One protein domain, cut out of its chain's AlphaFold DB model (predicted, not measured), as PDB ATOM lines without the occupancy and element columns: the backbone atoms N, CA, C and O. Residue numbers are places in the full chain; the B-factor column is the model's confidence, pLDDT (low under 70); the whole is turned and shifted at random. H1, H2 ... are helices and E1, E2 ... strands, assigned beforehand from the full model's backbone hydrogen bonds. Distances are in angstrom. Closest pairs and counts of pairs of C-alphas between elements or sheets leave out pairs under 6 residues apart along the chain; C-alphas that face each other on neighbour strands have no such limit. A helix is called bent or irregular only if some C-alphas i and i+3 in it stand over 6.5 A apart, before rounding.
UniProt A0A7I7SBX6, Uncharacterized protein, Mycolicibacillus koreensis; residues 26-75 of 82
ATOM      1  N   GLY A  26     149.646 160.039 182.627       97.50
ATOM      2  CA  GLY A  26     148.823 159.648 183.775       97.50
ATOM      3  C   GLY A  26     147.354 159.413 183.406       97.50
ATOM      4  O   GLY A  26     146.741 158.474 183.905       97.50
ATOM      5  N   ALA A  27     146.804 160.216 182.487       97.88
ATOM      6  CA  ALA A  27     145.458 159.999 181.958       97.88
ATOM      7  C   ALA A  27     145.369 158.715 181.111       97.88
ATOM      8  O   ALA A  27     144.403 157.968 181.236       97.88
ATOM      9  N   GLU A  28     146.385 158.423 180.296       97.62
ATOM     10  CA  GLU A  28     146.468 157.190 179.493       97.62
ATOM     11  C   GLU A  28     146.614 155.938 180.377       97.62
ATOM     12  O   GLU A  28     145.949 154.932 180.138       97.62
ATOM     13  N   GLU A  29     147.425 156.003 181.438       97.44
ATOM     14  CA  GLU A  29     147.563 154.929 182.431       97.44
ATOM     15  C   GLU A  29     146.245 154.682 183.181       97.44
ATOM     16  O   GLU A  29     145.878 153.529 183.411       97.44
ATOM     17  N   ALA A  30     145.504 155.742 183.522       98.00
ATOM     18  CA  ALA A  30     144.194 155.626 184.161       98.00
ATOM     19  C   ALA A  30     143.137 155.017 183.226       98.00
ATOM     20  O   ALA A  30     142.351 154.176 183.660       98.00
ATOM     21  N   LEU A  31     143.144 155.391 181.944       98.25
ATOM     22  CA  LEU A  31     142.283 154.782 180.929       98.25
ATOM     23  C   LEU A  31     142.584 153.289 180.771       98.25
ATOM     24  O   LEU A  31     141.670 152.467 180.760       98.25
ATOM     25  N   LEU A  32     143.865 152.926 180.686       97.81
ATOM     26  CA  LEU A  32     144.276 151.530 180.596       97.81
ATOM     27  C   LEU A  32     143.849 150.747 181.846       97.81
ATOM     28  O   LEU A  32     143.332 149.640 181.725       97.81
ATOM     29  N   ALA A  33     144.006 151.329 183.038       97.62
ATOM     30  CA  ALA A  33     143.556 150.714 184.284       97.62
ATOM     31  C   ALA A  33     142.043 150.440 184.286       97.62
ATOM     32  O   ALA A  33     141.646 149.338 184.658       97.62
ATOM     33  N   TYR A  34     141.223 151.382 183.804       96.81
ATOM     34  CA  TYR A  34     139.782 151.170 183.622       96.81
ATOM     35  C   TYR A  34     139.505 149.991 182.678       96.81
ATOM     36  O   TYR A  34     138.752 149.083 183.018       96.81
ATOM     37  N   VAL A  35     140.167 149.951 181.517       97.12
ATOM     38  CA  VAL A  35     140.001 148.855 180.546       97.12
ATOM     39  C   VAL A  35     140.349 147.497 181.161       97.12
ATOM     40  O   VAL A  35     139.633 146.527 180.931       97.12
ATOM     41  N   HIS A  36     141.412 147.416 181.965       96.69
ATOM     42  CA  HIS A  36     141.769 146.180 182.667       96.69
ATOM     43  C   HIS A  36     140.769 145.803 183.763       96.69
ATOM     44  O   HIS A  36     140.472 144.622 183.916       96.69
ATOM     45  N   GLU A  37     140.257 146.776 184.519       96.25
ATOM     46  CA  GLU A  37     139.276 146.545 185.587       96.25
ATOM     47  C   GLU A  37     137.974 145.945 185.042       96.25
ATOM     48  O   GLU A  37     137.424 145.019 185.638       96.25
ATOM     49  N   TRP A  38     137.520 146.421 183.881       94.81
ATOM     50  CA  TRP A  38     136.254 146.009 183.268       94.81
ATOM     51  C   TRP A  38     136.409 144.959 182.158       94.81
ATOM     52  O   TRP A  38     135.416 144.557 181.543       94.81
ATOM     53  N   TRP A  39     137.630 144.471 181.916       96.00
ATOM     54  CA  TRP A  39     137.909 143.515 180.842       96.00
ATOM     55  C   TRP A  39     137.081 142.238 180.964       96.00
ATOM     56  O   TRP A  39     136.455 141.806 179.998       96.00
ATOM     57  N   ASP A  40     137.042 141.652 182.162       94.50
ATOM     58  CA  ASP A  40     136.340 140.391 182.406       94.50
ATOM     59  C   ASP A  40     134.830 140.522 182.152       94.50
ATOM     60  O   ASP A  40     134.203 139.606 181.612       94.50
ATOM     61  N   GLU A  41     134.226 141.672 182.475       92.19
ATOM     62  CA  GLU A  41     132.816 141.935 182.149       92.19
ATOM     63  C   GLU A  41     132.614 142.016 180.630       92.19
ATOM     64  O   GLU A  41     131.686 141.403 180.094       92.19
ATOM     65  N   ALA A  42     133.506 142.713 179.919       91.50
ATOM     66  CA  ALA A  42     133.454 142.806 178.463       91.50
ATOM     67  C   ALA A  42     133.617 141.428 177.794       91.50
ATOM     68  O   ALA A  42     132.837 141.079 176.907       91.50
ATOM     69  N   ALA A  43     134.573 140.617 178.256       93.25
ATOM     70  CA  ALA A  43     134.902 139.316 177.674       93.25
ATOM     71  C   ALA A  43     133.839 138.240 177.953       93.25
ATOM     72  O   ALA A  43     133.717 137.271 177.203       93.25
ATOM     73  N   THR A  44     133.046 138.399 179.015       91.69
ATOM     74  CA  THR A  44     131.980 137.452 179.386       91.69
ATOM     75  C   THR A  44     130.600 137.834 178.849       91.69
ATOM     76  O   THR A  44     129.649 137.052 178.969       91.69
ATOM     77  N   ARG A  45     130.466 139.005 178.215       86.19
ATOM     78  CA  ARG A  45     129.215 139.448 177.593       86.19
ATOM     79  C   ARG A  45     128.821 138.503 176.453       86.19
ATOM     80  O   ARG A  45     129.628 138.128 175.607       86.19
ATOM     81  N   ILE A  46     127.545 138.114 176.408       82.75
ATOM     82  CA  ILE A  46     127.030 137.222 175.356       82.75
ATOM     83  C   ILE A  46     127.238 137.880 173.988       82.75
ATOM     84  O   ILE A  46     126.697 138.953 173.728       82.75
ATOM     85  N   GLY A  47     127.980 137.198 173.114       81.38
ATOM     86  CA  GLY A  47     128.303 137.690 171.774       81.38
ATOM     87  C   GLY A  47     129.519 138.616 171.709       81.38
ATOM     88  O   GLY A  47     129.741 139.198 170.652       81.38
ATOM     89  N   ALA A  48     130.291 138.755 172.793       83.94
ATOM     90  CA  ALA A  48     131.582 139.429 172.753       83.94
ATOM     91  C   ALA A  48     132.575 138.665 171.863       83.94
ATOM     92  O   ALA A  48     132.664 137.437 171.931       83.94
ATOM     93  N   ASP A  49     133.324 139.409 171.048       86.25
ATOM     94  CA  ASP A  49     134.384 138.894 170.174       86.25
ATOM     95  C   ASP A  49     135.749 139.418 170.640       86.25
ATOM     96  O   ASP A  49     136.488 140.057 169.894       86.25
ATOM     97  N   ILE A  50     136.054 139.209 171.927       92.06
ATOM     98  CA  ILE A  50     137.334 139.594 172.532       92.06
ATOM     99  C   ILE A  50     137.931 138.440 173.345       92.06
ATOM    100  O   ILE A  50     137.190 137.609 173.875       92.06
ATOM    101  N   PRO A  51     139.269 138.349 173.446       93.62
ATOM    102  CA  PRO A  51     139.940 137.345 174.259       93.62
ATOM    103  C   PRO A  51     139.618 137.488 175.752       93.62
ATOM    104  O   PRO A  51     139.332 138.575 176.248       93.62
ATOM    105  N   ALA A  52     139.745 136.374 176.477       93.88
ATOM    106  CA  ALA A  52     139.553 136.329 177.927       93.88
ATOM    107  C   ALA A  52     140.553 137.206 178.697       93.88
ATOM    108  O   ALA A  52     140.236 137.677 179.778       93.88
ATOM    109  N   GLU A  53     141.741 137.437 178.136       94.56
ATOM    110  CA  GLU A  53     142.749 138.328 178.706       94.56
ATOM    111  C   GLU A  53     143.026 139.495 177.747       94.56
ATOM    112  O   GLU A  53     143.039 139.289 176.525       94.56
ATOM    113  N   PRO A  54     143.280 140.707 178.271       95.44
ATOM    114  CA  PRO A  54     143.607 141.863 177.452       95.44
ATOM    115  C   PRO A  54     144.947 141.682 176.724       95.44
ATOM    116  O   PRO A  54     145.883 141.094 177.279       95.44
ATOM    117  N   PRO A  55     145.089 142.214 175.496       94.31
ATOM    118  CA  PRO A  55     146.373 142.290 174.813       94.31
ATOM    119  C   PRO A  55     147.436 143.000 175.657       94.31
ATOM    120  O   PRO A  55     147.147 143.952 176.377       94.31
ATOM    121  N   ALA A  56     148.696 142.588 175.503       93.75
ATOM    122  CA  ALA A  56     149.822 143.268 176.146       93.75
ATOM    123  C   ALA A  56     150.067 144.683 175.588       93.75
ATOM    124  O   ALA A  56     150.678 145.514 176.256       93.75
ATOM    125  N   ASP A  57     149.626 144.940 174.355       95.88
ATOM    126  CA  ASP A  57     149.663 146.271 173.765       95.88
ATOM    127  C   ASP A  57     148.477 147.099 174.269       95.88
ATOM    128  O   ASP A  57     147.317 146.752 174.040       95.88
ATOM    129  N   SER A  58     148.781 148.206 174.945       95.06
ATOM    130  CA  SER A  58     147.778 149.065 175.574       95.06
ATOM    131  C   SER A  58     146.803 149.673 174.570       95.06
ATOM    132  O   SER A  58     145.614 149.757 174.862       95.06
ATOM    133  N   SER A  59     147.281 150.078 173.387       94.81
ATOM    134  CA  SER A  59     146.407 150.671 172.369       94.81
ATOM    135  C   SER A  59     145.427 149.642 171.815       94.81
ATOM    136  O   SER A  59     144.231 149.909 171.755       94.81
ATOM    137  N   ALA A  60     145.901 148.424 171.550       95.50
ATOM    138  CA  ALA A  60     145.057 147.320 171.117       95.50
ATOM    139  C   ALA A  60     144.030 146.916 172.184       95.50
ATOM    140  O   ALA A  60     142.894 146.598 171.838       95.50
ATOM    141  N   ALA A  61     144.403 146.926 173.470       96.50
ATOM    142  CA  ALA A  61     143.467 146.652 174.558       96.50
ATOM    143  C   ALA A  61     142.357 147.713 174.629       96.50
ATOM    144  O   ALA A  61     141.178 147.361 174.655       96.50
ATOM    145  N   ILE A  62     142.720 148.998 174.594       96.25
ATOM    146  CA  ILE A  62     141.762 150.112 174.613       96.25
ATOM    147  C   ILE A  62     140.820 150.028 173.406       96.25
ATOM    148  O   ILE A  62     139.603 149.975 173.585       96.25
ATOM    149  N   ASP A  63     141.365 149.939 172.191       94.69
ATOM    150  CA  ASP A  63     140.570 149.902 170.960       94.69
ATOM    151  C   ASP A  63     139.571 148.739 170.969       94.69
ATOM    152  O   ASP A  63     138.397 148.909 170.634       94.69
ATOM    153  N   MET A  64     140.017 147.557 171.395       95.19
ATOM    154  CA  MET A  64     139.188 146.357 171.407       95.19
ATOM    155  C   MET A  64     138.081 146.413 172.468       95.19
ATOM    156  O   MET A  64     136.955 145.991 172.191       95.19
ATOM    157  N   TYR A  65     138.360 146.971 173.651       95.31
ATOM    158  CA  TYR A  65     137.350 147.156 174.697       95.31
ATOM    159  C   TYR A  65     136.219 148.080 174.223       95.31
ATOM    160  O   TYR A  65     135.051 147.682 174.218       95.31
ATOM    161  N   PHE A  66     136.555 149.286 173.749       93.94
ATOM    162  CA  PHE A  66     135.548 150.274 173.345       93.94
ATOM    163  C   PHE A  66     134.807 149.870 172.062       93.94
ATOM    164  O   PHE A  66     133.604 150.107 171.952       93.94
ATOM    165  N   ALA A  67     135.467 149.167 171.131       91.75
ATOM    166  CA  ALA A  67     134.792 148.570 169.977       91.75
ATOM    167  C   ALA A  67     133.750 147.509 170.380       91.75
ATOM    168  O   ALA A  67     132.742 147.349 169.692       91.75
ATOM    169  N   THR A  68     133.978 146.801 171.490       90.94
ATOM    170  CA  THR A  68     133.095 145.728 171.977       90.94
ATOM    171  C   THR A  68     131.906 146.253 172.760       90.94
ATOM    172  O   THR A  68     130.801 145.728 172.612       90.94
ATOM    173  N   GLN A  69     132.105 147.282 173.585       87.50
ATOM    174  CA  GLN A  69     130.994 147.889 174.315       87.50
ATOM    175  C   GLN A  69     130.073 148.660 173.367       87.50
ATOM    176  O   GLN A  69     128.855 148.532 173.466       87.50
ATOM    177  N   GLY A  70     130.624 149.377 172.381       82.56
ATOM    178  CA  GLY A  70     129.869 150.033 171.304       82.56
ATOM    179  C   GLY A  70     128.989 151.217 171.737       82.56
ATOM    180  O   GLY A  70     128.655 152.056 170.900       82.56
ATOM    181  N   ASP A  71     128.632 151.301 173.018       88.81
ATOM    182  CA  ASP A  71     127.939 152.409 173.677       88.81
ATOM    183  C   ASP A  71     128.796 153.119 174.740       88.81
ATOM    184  O   ASP A  71     128.320 154.063 175.368       88.81
ATOM    185  N   GLU A  72     130.054 152.703 174.905       94.06
ATOM    186  CA  GLU A  72     131.039 153.371 175.758       94.06
ATOM    187  C   GLU A  72     132.048 154.154 174.912       94.06
ATOM    188  O   GLU A  72     132.450 153.713 173.833       94.06
ATOM    189  N   PHE A  73     132.481 155.312 175.413       95.75
ATOM    190  CA  PHE A  73     133.437 156.193 174.738       95.75
ATOM    191  C   PHE A  73     134.402 156.805 175.749       95.75
ATOM    192  O   PHE A  73     134.081 156.919 176.928       95.75
ATOM    193  N   PHE A  74     135.574 157.238 175.288       97.31
ATOM    194  CA  PHE A  74     136.504 157.992 176.120       97.31
ATOM    195  C   PHE A  74     137.046 159.222 175.398       97.31
ATOM    196  O   PHE A  74     137.133 159.265 174.169       97.31
ATOM    197  N   GLU A  75     137.467 160.204 176.186       97.62
ATOM    198  CA  GLU A  75     138.126 161.420 175.723       97.62
ATOM    199  C   GLU A  75     139.253 161.789 176.695       97.62
ATOM    200  O   GLU A  75     139.091 161.683 177.912       97.62
TER     201      GLU A  75
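AT A GLANCE: This is residues 26 to 75 of the 82 residues of an uncharacterized protein of Mycolicibacillus koreensis (UniProt A0A7I7SBX6). Two helices cross as an X: the long, kinked helix H1 makes the length of the domain, and the shorter H2 packs across the middle of it. A long loop, residues 45 to 57, leads from the end of H1 round to the start of H2, and after H2 the chain folds back into the short strand E1, which runs toward the end of H1 where the printed part begins. The printed part has 50 residues with two named helices and one named strand, in the order H1, H2, E1 along the chain; there is no sheet of named strands, and the class is mostly helix. The whole is compact, with a radius of gyration of the C-alphas of 10.1 A, and the C-alphas span 32 by 22 by 16 A along their three main axes.

IN THESE COORDINATES: The longest helix, H1, holds residues 26 to 44 and measures 28.2 A from C-alpha 26 at (148.823, 159.648, 183.775) to C-alpha 44 at (131.980, 137.452, 179.386). It has a kink of 44 degrees near residue 38, and it is irregular there: C-alphas 37 and 40 are 7.5 A apart. H2 holds residues 58 to 69 and measures 16.9 A from first to last C-alpha, beginning with C-alpha 58 at (147.778, 149.065, 175.574). E1 is residues 73 to 75, a strand of three residues that ends with C-alpha 75 at (138.126, 161.420, 175.723).

HOW THE PARTS SIT: H1 and H2 touch, with 11 pairs of C-alphas within 8 A. Their closest C-alphas are those of Val 35 and Ile 62, 6.3 A apart, and their centres are 8.9 A apart. They run the same way at a steep tilt of 48 degrees, where the line of H1 is a rough one. The closest C-alphas of H2 and E1 are those of Phe 66 and Phe 73, 6.4 A apart, the one pair within 8 A. H1 and E1 are apart, but only just: their closest C-alphas are 8.2 A apart. E1 pairs with no named strand. In H2 every O i to N i+4 pair is within hydrogen-bond range; in H1 it is 13 of 15.

THE WHOLE: The two C-alphas farthest apart in the domain are those of Gly 26 and Ile 46, 32.4 A, while the first and last printed C-alphas, of Gly 26 and Glu 75, are 13.5 A apart. The printed part runs from residue 26 to 75 and has no cut. The link from H1 to H2 is long, with 13 residues whose C-alphas lie 7 to 15 A from the mean of the C-alphas; the link from H2 to E1 is tight, with 3 residues. The mean pLDDT of the printed part of this model is 93.6, and no printed residue is under 70.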